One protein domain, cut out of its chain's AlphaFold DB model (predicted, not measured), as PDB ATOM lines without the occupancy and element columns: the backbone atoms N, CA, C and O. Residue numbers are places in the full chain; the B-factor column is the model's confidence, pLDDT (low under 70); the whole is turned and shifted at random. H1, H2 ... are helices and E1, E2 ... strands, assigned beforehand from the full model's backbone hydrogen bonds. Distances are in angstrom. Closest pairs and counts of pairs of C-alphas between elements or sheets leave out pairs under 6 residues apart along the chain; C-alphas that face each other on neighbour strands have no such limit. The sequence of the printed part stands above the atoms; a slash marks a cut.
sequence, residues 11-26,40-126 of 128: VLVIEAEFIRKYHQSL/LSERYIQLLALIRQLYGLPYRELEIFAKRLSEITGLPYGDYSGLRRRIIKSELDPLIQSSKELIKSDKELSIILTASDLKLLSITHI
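Overview. This is residues 11 to 26 and 40 to 126 of the 128 residues of the protein "Transposase" of Candidatus Methanomethyliales bacterium (UniProt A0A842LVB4). One helix, H3, runs through the middle, and three others pack on it: H4 and H5 cross it steeply and meet at a corner, while H6 runs side by side with it. Over another side of H3 is a small two-strand sheet, E1 beside E2, and the short helices H1 and H2 lead from E1 to one end of H3; the last stretch, residues 114 to 126, folds back beside E2. The printed part has 103 residues, with six named helices and two named strands in the order E1 H1 H2 H3 H4 H5 H6 E2; the sheet E1, E2 is parallel and the class is mostly helix. It is compact, with a radius of gyration of the C-alphas of 13.1 A and a rounded outline of 34 by 27 by 25 A.

Arrangement. E1, residues 11 to 14, and E2, residues 109 to 113, are parallel neighbours at 2 degrees; N 111 and O 11, at 2.9 A, and N 13 and O 111, at 3.0 A, are within hydrogen-bond range. H1, residues 16 to 20, touches no helix and meets H2, residues 22 to 26, only through their link. H2 touches H3, residues 42 to 54, by residues 42 to 44 of H3 alone; the closest C-alphas are those of Leu 26 and Glu 42, 7.3 A apart. H3 is the hub, touching four helices, and is near E2. H4, residues 59 to 73, touches H3 at a steep tilt of 59 degrees, opposite ways, closest at the C-alphas of Arg 52 and Leu 62, 6.3 A. H5, residues 80 to 89, is about perpendicular to H3, at 82 degrees, and touches it, closest at C-alphas Ala 49 and Ile 87, 6.0 A. H4 and H5 touch about perpendicular, at 81 degrees, closest at C-alphas Tyr 59 and Tyr 80, 5.2 A. H6, residues 94 to 102, touches H3 at a shallow tilt of 15 degrees, the same way, closest at C-alphas Leu 50 and Ile 96, 6.3 A; helix packing is mostly crossed, with this one pair of four at a shallow tilt. H4 and H6 are apart. Every O i to N i+4 pair is within hydrogen-bond range in H1, H2, H3 and H4; H5 has 5 of 6, and H6 2 of 5, with 6 of 6 O i to N i+3 pairs.

Along the chain. E1 begins at C-alpha 11, (19.474, 13.345, 6.280). H3 is 18.4 A long, H4 20.1 A, H5 14.2 A and H6 13.7 A. E2, 12.7 A long, ends at C-alpha 113, (18.801, 11.116, -4.137).

Size, cuts and confidence. The C-alphas farthest apart, those of Gln 24 and Asp 106, are 38.0 A apart. Residues 27 to 39 are not printed, and C-alphas 26 and 40 are 6.5 A apart across that cut; of the links printed whole, none is long. The mean pLDDT of the printed part is 75.5, with residue 11 and residues 91 to 126 under 70.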
ATOM      1  N   VAL A  11      18.511  14.336   6.759       66.00
ATOM      2  CA  VAL A  11      19.474  13.345   6.280       66.00
ATOM      3  C   VAL A  11      19.555  13.463   4.766       66.00
ATOM      4  O   VAL A  11      18.545  13.340   4.071       66.00
ATOM      5  N   LEU A  12      20.763  13.705   4.258       71.06
ATOM      6  CA  LEU A  12      21.050  13.716   2.829       71.06
ATOM      7  C   LEU A  12      21.744  12.410   2.446       71.06
ATOM      8  O   LEU A  12      22.902  12.194   2.803       71.06
ATOM      9  N   VAL A  13      21.051  11.559   1.694       73.12
ATOM     10  CA  VAL A  13      21.633  10.340   1.126       73.12
ATOM     11  C   VAL A  13      21.931  10.591  -0.345       73.12
ATOM     12  O   VAL A  13      21.021  10.806  -1.145       73.12
ATOM     13  N   ILE A  14      23.216  10.573  -0.697       74.38
ATOM     14  CA  ILE A  14      23.691  10.697  -2.076       74.38
ATOM     15  C   ILE A  14      24.196   9.327  -2.512       74.38
ATOM     16  O   ILE A  14      25.118   8.783  -1.904       74.38
ATOM     17  N   GLU A  15      23.633   8.781  -3.586       80.69
ATOM     18  CA  GLU A  15      24.173   7.559  -4.171       80.69
ATOM     19  C   GLU A  15      25.627   7.744  -4.615       80.69
ATOM     20  O   GLU A  15      25.965   8.669  -5.356       80.69
ATOM     21  N   ALA A  16      26.499   6.805  -4.241       83.69
ATOM     22  CA  ALA A  16      27.905   6.832  -4.644       83.69
ATOM     23  C   ALA A  16      28.079   6.890  -6.175       83.69
ATOM     24  O   ALA A  16      29.059   7.433  -6.682       83.69
ATOM     25  N   GLU A  17      27.116   6.364  -6.933       84.81
ATOM     26  CA  GLU A  17      27.127   6.426  -8.390       84.81
ATOM     27  C   GLU A  17      26.983   7.849  -8.944       84.81
ATOM     28  O   GLU A  17      27.600   8.154  -9.966       84.81
ATOM     29  N   PHE A  18      26.277   8.747  -8.248       85.62
ATOM     30  CA  PHE A  18      26.231  10.170  -8.593       85.62
ATOM     31  C   PHE A  18      27.639  10.782  -8.588       85.62
ATOM     32  O   PHE A  18      28.028  11.479  -9.527       85.62
ATOM     33  N   ILE A  19      28.427  10.457  -7.558       89.06
ATOM     34  CA  ILE A  19      29.816  10.908  -7.416       89.06
ATOM     35  C   ILE A  19      30.677  10.276  -8.516       89.06
ATOM     36  O   ILE A  19      31.373  10.987  -9.242       89.06
ATOM     37  N   ARG A  20      30.575   8.954  -8.726       90.38
ATOM     38  CA  ARG A  20      31.339   8.238  -9.768       90.38
ATOM     39  C   ARG A  20      31.063   8.771 -11.180       90.38
ATOM     40  O   ARG A  20      31.989   8.925 -11.975       90.38
ATOM     41  N   LYS A  21      29.806   9.100 -11.497       90.19
ATOM     42  CA  LYS A  21      29.383   9.633 -12.805       90.19
ATOM     43  C   LYS A  21      29.612  11.136 -12.962       90.19
ATOM     44  O   LYS A  21      29.326  11.683 -14.034       90.19
ATOM     45  N   TYR A  22      30.149  11.823 -11.952       92.56
ATOM     46  CA  TYR A  22      30.355  13.269 -11.991       92.56
ATOM     47  C   TYR A  22      31.188  13.711 -13.201       92.56
ATOM     48  O   TYR A  22      30.765  14.581 -13.967       92.56
ATOM     49  N   HIS A  23      32.349  13.086 -13.422       93.75
ATOM     50  CA  HIS A  23      33.250  13.459 -14.516       93.75
ATOM     51  C   HIS A  23      32.654  13.172 -15.894       93.75
ATOM     52  O   HIS A  23      32.826  13.974 -16.813       93.75
ATOM     53  N   GLN A  24      31.934  12.058 -16.045       94.06
ATOM     54  CA  GLN A  24      31.216  11.745 -17.281       94.06
ATOM     55  C   GLN A  24      30.143  12.803 -17.556       94.06
ATOM     56  O   GLN A  24      30.089  13.352 -18.655       94.06
ATOM     57  N   SER A  25      29.357  13.153 -16.536       91.75
ATOM     58  CA  SER A  25      28.336  14.198 -16.626       91.75
ATOM     59  C   SER A  25      28.956  15.543 -17.017       91.75
ATOM     60  O   SER A  25      28.511  16.176 -17.968       91.75
ATOM     61  N   LEU A  26      30.056  15.942 -16.369       95.50
ATOM     62  CA  LEU A  26      30.771  17.183 -16.681       95.50
ATOM     63  C   LEU A  26      31.311  17.212 -18.120       95.50
ATOM     64  O   LEU A  26      31.234  18.249 -18.783       95.50
ATOM     65  N   LEU A  40      31.654  22.664 -12.895       95.00
ATOM     66  CA  LEU A  40      30.582  21.933 -12.216       95.00
ATOM     67  C   LEU A  40      29.666  21.268 -13.248       95.00
ATOM     68  O   LEU A  40      29.347  21.895 -14.260       95.00
ATOM     69  N   SER A  41      29.247  20.022 -13.030       93.19
ATOM     70  CA  SER A  41      28.252  19.384 -13.905       93.19
ATOM     71  C   SER A  41      26.869  20.006 -13.675       93.19
ATOM     72  O   SER A  41      26.616  20.584 -12.618       93.19
ATOM     73  N   GLU A  42      25.967  19.925 -14.654       90.44
ATOM     74  CA  GLU A  42      24.597  20.446 -14.482       90.44
ATOM     75  C   GLU A  42      23.838  19.673 -13.398       90.44
ATOM     76  O   GLU A  42      23.226  20.289 -12.535       90.44
ATOM     77  N   ARG A  43      23.987  18.341 -13.347       86.50
ATOM     78  CA  ARG A  43      23.372  17.514 -12.293       86.50
ATOM     79  C   ARG A  43      23.838  17.915 -10.890       86.50
ATOM     80  O   ARG A  43      23.051  17.898  -9.952       86.50
ATOM     81  N   TYR A  44      25.101  18.321 -10.739       91.12
ATOM     82  CA  TYR A  44      25.606  18.827  -9.461       91.12
ATOM     83  C   TYR A  44      25.041  20.203  -9.099       91.12
ATOM     84  O   TYR A  44      24.730  20.451  -7.937       91.12
ATOM     85  N   ILE A  45      24.820  21.078 -10.083       91.62
ATOM     86  CA  ILE A  45      24.108  22.342  -9.857       91.62
ATOM     87  C   ILE A  45      22.660  22.093  -9.426       91.62
ATOM     88  O   ILE A  45      22.202  22.743  -8.491       91.62
ATOM     89  N   GLN A  46      21.963  21.146 -10.055       86.81
ATOM     90  CA  GLN A  46      20.588  20.788  -9.696       86.81
ATOM     91  C   GLN A  46      20.497  20.215  -8.274       86.81
ATOM     92  O   GLN A  46      19.607  20.602  -7.519       86.81
ATOM     93  N   LEU A  47      21.460  19.381  -7.862       86.25
ATOM     94  CA  LEU A  47      21.586  18.921  -6.476       86.25
ATOM     95  C   LEU A  47      21.704  20.097  -5.493       86.25
ATOM     96  O   LEU A  47      20.938  20.197  -4.536       86.25
ATOM     97  N   LEU A  48      22.647  21.009  -5.737       89.75
ATOM     98  CA  LEU A  48      22.850  22.175  -4.874       89.75
ATOM     99  C   LEU A  48      21.624  23.100  -4.866       89.75
ATOM    100  O   LEU A  48      21.299  23.681  -3.831       89.75
ATOM    101  N   ALA A  49      20.913  23.218  -5.988       86.88
ATOM    102  CA  ALA A  49      19.668  23.970  -6.062       86.88
ATOM    103  C   ALA A  49      18.557  23.347  -5.206       86.88
ATOM    104  O   ALA A  49      17.881  24.072  -4.478       86.88
ATOM    105  N   LEU A  50      18.404  22.020  -5.250       80.25
ATOM    106  CA  LEU A  50      17.437  21.293  -4.430       80.25
ATOM    107  C   LEU A  50      17.732  21.484  -2.937       80.25
ATOM    108  O   LEU A  50      16.837  21.842  -2.179       80.25
ATOM    109  N   ILE A  51      18.991  21.321  -2.523       81.88
ATOM    110  CA  ILE A  51      19.414  21.533  -1.130       81.88
ATOM    111  C   ILE A  51      19.128  22.973  -0.704       81.88
ATOM    112  O   ILE A  51      18.523  23.207   0.341       81.88
ATOM    113  N   ARG A  52      19.491  23.951  -1.541       86.00
ATOM    114  CA  ARG A  52      19.167  25.356  -1.288       86.00
ATOM    115  C   ARG A  52      17.672  25.566  -1.077       86.00
ATOM    116  O   ARG A  52      17.292  26.341  -0.205       86.00
ATOM    117  N   GLN A  53      16.846  24.949  -1.909       78.44
ATOM    118  CA  GLN A  53      15.410  25.144  -1.853       78.44
ATOM    119  C   GLN A  53      14.798  24.503  -0.610       78.44
ATOM    120  O   GLN A  53      14.027  25.169   0.071       78.44
ATOM    121  N   LEU A  54      15.178  23.264  -0.294       73.94
ATOM    122  CA  LEU A  54      14.647  22.506   0.841       73.94
ATOM    123  C   LEU A  54      14.965  23.151   2.188       73.94
ATOM    124  O   LEU A  54      14.109  23.190   3.062       73.94
ATOM    125  N   TYR A  55      16.167  23.705   2.329       73.31
ATOM    126  CA  TYR A  55      16.623  24.318   3.577       73.31
ATOM    127  C   TYR A  55      16.573  25.854   3.555       73.31
ATOM    128  O   TYR A  55      17.059  26.503   4.475       73.31
ATOM    129  N   GLY A  56      16.052  26.467   2.487       77.81
ATOM    130  CA  GLY A  56      15.989  27.927   2.344       77.81
ATOM    131  C   GLY A  56      17.348  28.648   2.280       77.81
ATOM    132  O   GLY A  56      17.379  29.879   2.307       77.81
ATOM    133  N   LEU A  57      18.467  27.926   2.141       83.38
ATOM    134  CA  LEU A  57      19.827  28.433   2.385       83.38
ATOM    135  C   LEU A  57      20.221  29.595   1.467       83.38
ATOM    136  O   LEU A  57      20.293  29.392   0.249       83.38
ATOM    137  N   PRO A  58      20.581  30.781   1.982       89.88
ATOM    138  CA  PRO A  58      21.216  31.832   1.192       89.88
ATOM    139  C   PRO A  58      22.382  31.298   0.345       89.88
ATOM    140  O   PRO A  58      23.096  30.383   0.746       89.88
ATOM    141  N   TYR A  59      22.639  31.891  -0.827       93.19
ATOM    142  CA  TYR A  59      23.686  31.391  -1.739       93.19
ATOM    143  C   TYR A  59      25.086  31.319  -1.107       93.19
ATOM    144  O   TYR A  59      25.895  30.494  -1.521       93.19
ATOM    145  N   ARG A  60      25.369  32.162  -0.109       91.06
ATOM    146  CA  ARG A  60      26.632  32.143   0.637       91.06
ATOM    147  C   ARG A  60      26.726  30.953   1.594       91.06
ATOM    148  O   ARG A  60      27.788  30.356   1.716       91.06
ATOM    149  N   GLU A  61      25.621  30.570   2.222       92.88
ATOM    150  CA  GLU A  61      25.550  29.345   3.026       92.88
ATOM    151  C   GLU A  61      25.595  28.101   2.139       92.88
ATOM    152  O   GLU A  61      26.280  27.138   2.470       92.88
ATOM    153  N   LEU A  62      24.968  28.150   0.958       93.50
ATOM    154  CA  LEU A  62      25.084  27.088  -0.041       93.50
ATOM    155  C   LEU A  62      26.533  26.887  -0.512       93.50
ATOM    156  O   LEU A  62      26.946  25.753  -0.735       93.50
ATOM    157  N   GLU A  63      27.313  27.960  -0.662       96.00
ATOM    158  CA  GLU A  63      28.746  27.863  -0.966       96.00
ATOM    159  C   GLU A  63      29.507  27.139   0.152       96.00
ATOM    160  O   GLU A  63      30.285  26.227  -0.129       96.00
ATOM    161  N   ILE A  64      29.253  27.495   1.416       95.50
ATOM    162  CA  ILE A  64      29.861  26.818   2.572       95.50
ATOM    163  C   ILE A  64      29.463  25.339   2.586       95.50
ATOM    164  O   ILE A  64      30.325  24.474   2.737       95.50
ATOM    165  N   PHE A  65      28.184  25.036   2.363       91.62
ATOM    166  CA  PHE A  65      27.689  23.667   2.249       91.62
ATOM    167  C   PHE A  65      28.401  22.901   1.125       91.62
ATOM    168  O   PHE A  65      28.917  21.808   1.353       91.62
ATOM    169  N   ALA A  66      28.493  23.480  -0.074       93.94
ATOM    170  CA  ALA A  66      29.164  22.865  -1.217       93.94
ATOM    171  C   ALA A  66      30.657  22.624  -0.945       93.94
ATOM    172  O   ALA A  66      31.203  21.613  -1.382       93.94
ATOM    173  N   LYS A  67      31.309  23.517  -0.190       95.44
ATOM    174  CA  LYS A  67      32.686  23.329   0.272       95.44
ATOM    175  C   LYS A  67      32.805  22.142   1.236       95.44
ATOM    176  O   LYS A  67      33.678  21.307   1.044       95.44
ATOM    177  N   ARG A  68      31.913  22.006   2.221       92.94
ATOM    178  CA  ARG A  68      31.901  20.837   3.127       92.94
ATOM    179  C   ARG A  68      31.607  19.536   2.390       92.94
ATOM    180  O   ARG A  68      32.248  18.521   2.634       92.94
ATOM    181  N   LEU A  69      30.682  19.571   1.435       90.38
ATOM    182  CA  LEU A  69      30.395  18.419   0.589       90.38
ATOM    183  C   LEU A  69      31.608  18.038  -0.275       90.38
ATOM    184  O   LEU A  69      31.871  16.854  -0.471       90.38
ATOM    185  N   SER A  70      32.368  19.025  -0.755       94.19
ATOM    186  CA  SER A  70      33.627  18.814  -1.477       94.19
ATOM    187  C   SER A  70      34.666  18.084  -0.621       94.19
ATOM    188  O   SER A  70      35.273  17.133  -1.103       94.19
ATOM    189  N   GLU A  71      34.803  18.451   0.658       93.56
ATOM    190  CA  GLU A  71      35.707  17.790   1.616       93.56
ATOM    191  C   GLU A  71      35.370  16.296   1.801       93.56
ATOM    192  O   GLU A  71      36.273  15.481   1.962       93.56
ATOM    193  N   ILE A  72      34.086  15.924   1.722       90.00
ATOM    194  CA  ILE A  72      33.619  14.538   1.909       90.00
ATOM    195  C   ILE A  72      33.669  13.733   0.601       90.00
ATOM    196  O   ILE A  72      33.996  12.549   0.599       90.00
ATOM    197  N   THR A  73      33.300  14.355  -0.520       89.25
ATOM    198  CA  THR A  73      33.075  13.655  -1.799       89.25
ATOM    199  C   THR A  73      34.240  13.762  -2.780       89.25
ATOM    200  O   THR A  73      34.259  13.048  -3.780       89.25
ATOM    201  N   GLY A  74      35.178  14.686  -2.551       92.56
ATOM    202  CA  GLY A  74      36.245  15.032  -3.493       92.56
ATOM    203  C   GLY A  74      35.767  15.796  -4.738       92.56
ATOM    204  O   GLY A  74      36.573  16.113  -5.614       92.56
ATOM    205  N   LEU A  75      34.470  16.104  -4.850       93.12
ATOM    206  CA  LEU A  75      33.924  16.874  -5.970       93.12
ATOM    207  C   LEU A  75      34.310  18.354  -5.858       93.12
ATOM    208  O   LEU A  75      34.373  18.875  -4.749       93.12
ATOM    209  N   PRO A  76      34.525  19.086  -6.966       94.94
ATOM    210  CA  PRO A  76      34.803  20.518  -6.894       94.94
ATOM    211  C   PRO A  76      33.572  21.296  -6.408       94.94
ATOM    212  O   PRO A  76      32.435  20.906  -6.669       94.94
ATOM    213  N   TYR A  77      33.788  22.447  -5.772       95.19
ATOM    214  CA  TYR A  77      32.724  23.388  -5.407       95.19
ATOM    215  C   TYR A  77      32.829  24.697  -6.208       95.19
ATOM    216  O   TYR A  77      33.823  24.957  -6.892       95.19
ATOM    217  N   GLY A  78      31.760  25.495  -6.185       92.44
ATOM    218  CA  GLY A  78      31.685  26.803  -6.843       92.44
ATOM    219  C   GLY A  78      31.500  27.925  -5.830       92.44
ATOM    220  O   GLY A  78      31.012  27.685  -4.731       92.44
ATOM    221  N   ASP A  79      31.855  29.144  -6.225       94.88
ATOM    222  CA  ASP A  79      31.596  30.356  -5.449       94.88
ATOM    223  C   ASP A  79      30.100  30.716  -5.476       94.88
ATOM    224  O   ASP A  79      29.386  30.377  -6.429       94.88
ATOM    225  N   TYR A  80      29.606  31.449  -4.471       94.50
ATOM    226  CA  TYR A  80      28.187  31.812  -4.398       94.50
ATOM    227  C   TYR A  80      27.702  32.527  -5.669       94.50
ATOM    228  O   TYR A  80      26.558  32.344  -6.093       94.50
ATOM    229  N   SER A  81      28.565  33.335  -6.297       93.75
ATOM    230  CA  SER A  81      28.221  34.114  -7.485       93.75
ATOM    231  C   SER A  81      28.019  33.213  -8.710       93.75
ATOM    232  O   SER A  81      27.033  33.370  -9.440       93.75
ATOM    233  N   GLY A  82      28.904  32.231  -8.912       93.62
ATOM    234  CA  GLY A  82      28.811  31.238  -9.973       93.62
ATOM    235  C   GLY A  82      27.649  30.276  -9.754       93.62
ATOM    236  O   GLY A  82      26.886  30.026 -10.692       93.62
ATOM    237  N   LEU A  83      27.467  29.802  -8.517       94.06
ATOM    238  CA  LEU A  83      26.340  28.954  -8.128       94.06
ATOM    239  C   LEU A  83      25.010  29.664  -8.383       94.06
ATOM    240  O   LEU A  83      24.183  29.137  -9.120       94.06
ATOM    241  N   ARG A  84      24.829  30.897  -7.887       93.44
ATOM    242  CA  ARG A  84      23.616  31.695  -8.128       93.44
ATOM    243  C   ARG A  84      23.302  31.822  -9.610       93.44
ATOM    244  O   ARG A  84      22.173  31.584 -10.029       93.44
ATOM    245  N   ARG A  85      24.299  32.201 -10.411       92.38
ATOM    246  CA  ARG A  85      24.114  32.443 -11.847       92.38
ATOM    247  C   ARG A  85      23.701  31.175 -12.592       92.38
ATOM    248  O   ARG A  85      22.951  31.270 -13.557       92.38
ATOM    249  N   ARG A  86      24.199  30.010 -12.169       91.25
ATOM    250  CA  ARG A  86      23.843  28.723 -12.775       91.25
ATOM    251  C   ARG A  86      22.517  28.182 -12.278       91.25
ATOM    252  O   ARG A  86      21.748  27.734 -13.106       91.25
ATOM    253  N   ILE A  87      22.225  28.290 -10.986       89.69
ATOM    254  CA  ILE A  87      20.952  27.841 -10.409       89.69
ATOM    255  C   ILE A  87      19.777  28.611 -11.022       89.69
ATOM    256  O   ILE A  87      18.786  28.000 -11.384       89.69
ATOM    257  N   ILE A  88      19.911  29.928 -11.222       87.38
ATOM    258  CA  ILE A  88      18.871  30.743 -11.879       87.38
ATOM    259  C   ILE A  88      18.653  30.340 -13.346       87.38
ATOM    260  O   ILE A  88      17.547  30.461 -13.854       87.38
ATOM    261  N   LYS A  89      19.715  29.916 -14.040       84.06
ATOM    262  CA  LYS A  89      19.659  29.515 -15.455       84.06
ATOM    263  C   LYS A  89      19.299  28.048 -15.659       84.06
ATOM    264  O   LYS A  89      18.998  27.668 -16.785       84.06
ATOM    265  N   SER A  90      19.422  27.235 -14.619       74.12
ATOM    266  CA  SER A  90      19.076  25.825 -14.661       74.12
ATOM    267  C   SER A  90      17.560  25.728 -14.715       74.12
ATOM    268  O   SER A  90      16.870  26.353 -13.905       74.12
ATOM    269  N   GLU A  91      17.037  24.960 -15.663       63.72
ATOM    270  CA  GLU A  91      15.660  24.493 -15.577       63.72
ATOM    271  C   GLU A  91      15.598  23.572 -14.358       63.72
ATOM    272  O   GLU A  91      16.070  22.433 -14.381       63.72
ATOM    273  N   LEU A  92      15.124  24.121 -13.238       62.44
ATOM    274  CA  LEU A  92      14.859  23.324 -12.054       62.44
ATOM    275  C   LEU A  92      13.794  22.308 -12.442       62.44
ATOM    276  O   LEU A  92      12.720  22.692 -12.906       62.44
ATOM    277  N   ASP A  93      14.126  21.032 -12.263       57.72
ATOM    278  CA  ASP A  93      13.216  19.913 -12.475       57.72
ATOM    279  C   ASP A  93      11.842  20.243 -11.848       57.72
ATOM    280  O   ASP A  93      11.809  20.747 -10.719       57.72
ATOM    281  N   PRO A  94      10.707  20.015 -12.534       54.41
ATOM    282  CA  PRO A  94       9.368  20.206 -11.970       54.41
ATOM    283  C   PRO A  94       9.193  19.597 -10.569       54.41
ATOM    284  O   PRO A  94       8.490  20.169  -9.736       54.41
ATOM    285  N   LEU A  95       9.908  18.509 -10.257       50.12
ATOM    286  CA  LEU A  95       9.942  17.891  -8.929       50.12
ATOM    287  C   LEU A  95      10.442  18.850  -7.830       50.12
ATOM    288  O   LEU A  95       9.973  18.829  -6.690       50.12
ATOM    289  N   ILE A  96      11.376  19.736  -8.181       54.34
ATOM    290  CA  ILE A  96      11.877  20.799  -7.312       54.34
ATOM    291  C   ILE A  96      10.766  21.824  -7.066       54.34
ATOM    292  O   ILE A  96      10.628  22.287  -5.939       54.34
ATOM    293  N   GLN A  97       9.916  22.159  -8.039       55.19
ATOM    294  CA  GLN A  97       8.809  23.100  -7.810       55.19
ATOM    295  C   GLN A  97       7.789  22.555  -6.799       55.19
ATOM    296  O   GLN A  97       7.371  23.294  -5.905       55.19
ATOM    297  N   SER A  98       7.491  21.254  -6.858       53.44
ATOM    298  CA  SER A  98       6.599  20.566  -5.911       53.44
ATOM    299  C   SER A  98       7.136  20.534  -4.472       53.44
ATOM    300  O   SER A  98       6.359  20.441  -3.524       53.44
ATOM    301  N   SER A  99       8.452  20.679  -4.271       55.69
ATOM    302  CA  SER A  99       9.063  20.676  -2.930       55.69
ATOM    303  C   SER A  99       8.684  21.879  -2.052       55.69
ATOM    304  O   SER A  99       8.745  21.774  -0.829       55.69
ATOM    305  N   LYS A 100       8.235  23.009  -2.629       53.66
ATOM    306  CA  LYS A 100       7.818  24.193  -1.844       53.66
ATOM    307  C   LYS A 100       6.625  23.924  -0.931       53.66
ATOM    308  O   LYS A 100       6.523  24.552   0.121       53.66
ATOM    309  N   GLU A 101       5.730  23.022  -1.323       52.75
ATOM    310  CA  GLU A 101       4.573  22.667  -0.496       52.75
ATOM    311  C   GLU A 101       4.959  21.739   0.660       52.75
ATOM    312  O   GLU A 101       4.359  21.798   1.730       52.75
ATOM    313  N   LEU A 102       6.024  20.951   0.484       52.47
ATOM    314  CA  LEU A 102       6.493  19.956   1.449       52.47
ATOM    315  C   LEU A 102       7.249  20.583   2.640       52.47
ATOM    316  O   LEU A 102       7.150  20.076   3.753       52.47
ATOM    317  N   ILE A 103       7.934  21.717   2.436       53.88
ATOM    318  CA  ILE A 103       8.718  22.437   3.469       53.88
ATOM    319  C   ILE A 103       7.824  23.164   4.495       53.88
ATOM    320  O   ILE A 103       8.272  23.491   5.588       53.88
ATOM    321  N   LYS A 104       6.542  23.408   4.187       51.84
ATOM    322  CA  LYS A 104       5.605  24.069   5.122       51.84
ATOM    323  C   LYS A 104       5.190  23.188   6.305       51.84
ATOM    324  O   LYS A 104       4.544  23.677   7.227       51.84
ATOM    325  N   SER A 105       5.511  21.900   6.264       49.72
ATOM    326  CA  SER A 105       5.240  20.971   7.349       49.72
ATOM    327  C   SER A 105       6.452  20.927   8.276       49.72
ATOM    328  O   SER A 105       7.543  20.625   7.814       49.72
ATOM    329  N   ASP A 106       6.245  21.154   9.573       47.53
ATOM    330  CA  ASP A 106       7.251  21.183  10.658       47.53
ATOM    331  C   ASP A 106       7.864  19.787  10.960       47.53
ATOM    332  O   ASP A 106       7.969  19.344  12.101       47.53
ATOM    333  N   LYS A 107       8.169  19.014   9.911       49.47
ATOM    334  CA  LYS A 107       8.573  17.603   9.950       49.47
ATOM    335  C   LYS A 107      10.037  17.463   9.544       49.47
ATOM    336  O   LYS A 107      10.478  18.086   8.579       49.47
ATOM    337  N   GLU A 108      10.769  16.596  10.243       50.28
ATOM    338  CA  GLU A 108      12.121  16.197   9.841       50.28
ATOM    339  C   GLU A 108      12.089  15.559   8.442       50.28
ATOM    340  O   GLU A 108      11.236  14.722   8.136       50.28
ATOM    341  N   LEU A 109      12.999  16.005   7.571       52.78
ATOM    342  CA  LEU A 109      12.975  15.710   6.142       52.78
ATOM    343  C   LEU A 109      14.192  14.858   5.767       52.78
ATOM    344  O   LEU A 109      15.337  15.312   5.807       52.78
ATOM    345  N   SER A 110      13.944  13.605   5.391       48.97
ATOM    346  CA  SER A 110      14.956  12.742   4.770       48.97
ATOM    347  C   SER A 110      14.896  12.910   3.254       48.97
ATOM    348  O   SER A 110      13.811  12.883   2.687       48.97
ATOM    349  N   ILE A 111      16.034  13.109   2.587       56.09
ATOM    350  CA  ILE A 111      16.111  13.216   1.122       56.09
ATOM    351  C   ILE A 111      17.041  12.114   0.639       56.09
ATOM    352  O   ILE A 111      18.246  12.147   0.897       56.09
ATOM    353  N   ILE A 112      16.480  11.154  -0.088       54.62
ATOM    354  CA  ILE A 112      17.258  10.130  -0.784       54.62
ATOM    355  C   ILE A 112      17.328  10.533  -2.247       54.62
ATOM    356  O   ILE A 112      16.289  10.694  -2.882       54.62
ATOM    357  N   LEU A 113      18.542  10.715  -2.760       56.44
ATOM    358  CA  LEU A 113      18.801  11.116  -4.137       56.44
ATOM    359  C   LEU A 113      19.438   9.962  -4.895       56.44
ATOM    360  O   LEU A 113      20.528   9.511  -4.528       56.44
ATOM    361  N   THR A 114      18.781   9.527  -5.969       50.53
ATOM    362  CA  THR A 114      19.279   8.437  -6.811       50.53
ATOM    363  C   THR A 114      20.046   8.942  -8.035       50.53
ATOM    364  O   THR A 114      19.879  10.073  -8.495       50.53
ATOM    365  N   ALA A 115      20.966   8.128  -8.553       44.06
ATOM    366  CA  ALA A 115      21.879   8.488  -9.635       44.06
ATOM    367  C   ALA A 115      21.184   8.579 -11.002       44.06
ATOM    368  O   ALA A 115      21.673   9.273 -11.899       44.06
ATOM    369  N   SER A 116      20.051   7.894 -11.161       44.88
ATOM    370  CA  SER A 116      19.298   7.795 -12.416       44.88
ATOM    371  C   SER A 116      18.485   9.057 -12.689       44.88
ATOM    372  O   SER A 116      18.557   9.612 -13.782       44.88
ATOM    373  N   ASP A 117      17.825   9.578 -11.656       48.72
ATOM    374  CA  ASP A 117      16.939  10.736 -11.684       48.72
ATOM    375  C   ASP A 117      17.083  11.437 -10.330       48.72
ATOM    376  O   ASP A 117      17.149  10.756  -9.310       48.72
ATOM    377  N   LEU A 118      17.123  12.771 -10.275       51.84
ATOM    378  CA  LEU A 118      17.015  13.497  -9.001       51.84
ATOM    379  C   LEU A 118      15.586  13.321  -8.457       51.84
ATOM    380  O   LEU A 118      14.769  14.231  -8.504       51.84
ATOM    381  N   LYS A 119      15.259  12.117  -7.991       51.59
ATOM    382  CA  LYS A 119      13.962  11.758  -7.431       51.59
ATOM    383  C   LYS A 119      14.012  11.981  -5.933       51.59
ATOM    384  O   LYS A 119      14.774  11.326  -5.237       51.59
ATOM    385  N   LEU A 120      13.170  12.883  -5.441       50.66
ATOM    386  CA  LEU A 120      12.777  12.915  -4.039       50.66
ATOM    387  C   LEU A 120      11.981  11.635  -3.755       50.66
ATOM    388  O   LEU A 120      10.809  11.549  -4.109       50.66
ATOM    389  N   LEU A 121      12.629  10.618  -3.184       47.78
ATOM    390  CA  LEU A 121      11.992   9.308  -3.012       47.78
ATOM    391  C   LEU A 121      11.019   9.236  -1.830       47.78
ATOM    392  O   LEU A 121       9.999   8.561  -1.930       47.78
ATOM    393  N   SER A 122      11.301   9.907  -0.713       43.97
ATOM    394  CA  SER A 122      10.388   9.919   0.434       43.97
ATOM    395  C   SER A 122      10.753  11.011   1.421       43.97
ATOM    396  O   SER A 122      11.934  11.186   1.687       43.97
ATOM    397  N   ILE A 123       9.758  11.642   2.040       51.72
ATOM    398  CA  ILE A 123       9.937  12.419   3.270       51.72
ATOM    399  C   ILE A 123       9.514  11.512   4.414       51.72
ATOM    400  O   ILE A 123       8.337  11.178   4.541       51.72
ATOM    401  N   THR A 124      10.474  11.072   5.216       43.69
ATOM    402  CA  THR A 124      10.208  10.183   6.348       43.69
ATOM    403  C   THR A 124      10.306  10.959   7.649       43.69
ATOM    404  O   THR A 124      11.312  11.617   7.901       43.69
ATOM    405  N   HIS A 125       9.268  10.839   8.475       44.09
ATOM    406  CA  HIS A 125       9.285  11.273   9.865       44.09
ATOM    407  C   HIS A 125      10.262  10.376  10.634       44.09
ATOM    408  O   HIS A 125      10.003   9.180  10.781       44.09
ATOM    409  N   ILE A 126      11.385  10.918  11.103       41.94
ATOM    410  CA  ILE A 126      12.238  10.193  12.045       41.94
ATOM    411  C   ILE A 126      11.549  10.333  13.405       41.94
ATOM    412  O   ILE A 126      11.672  11.342  14.091       41.94
TER     413      ILE A 126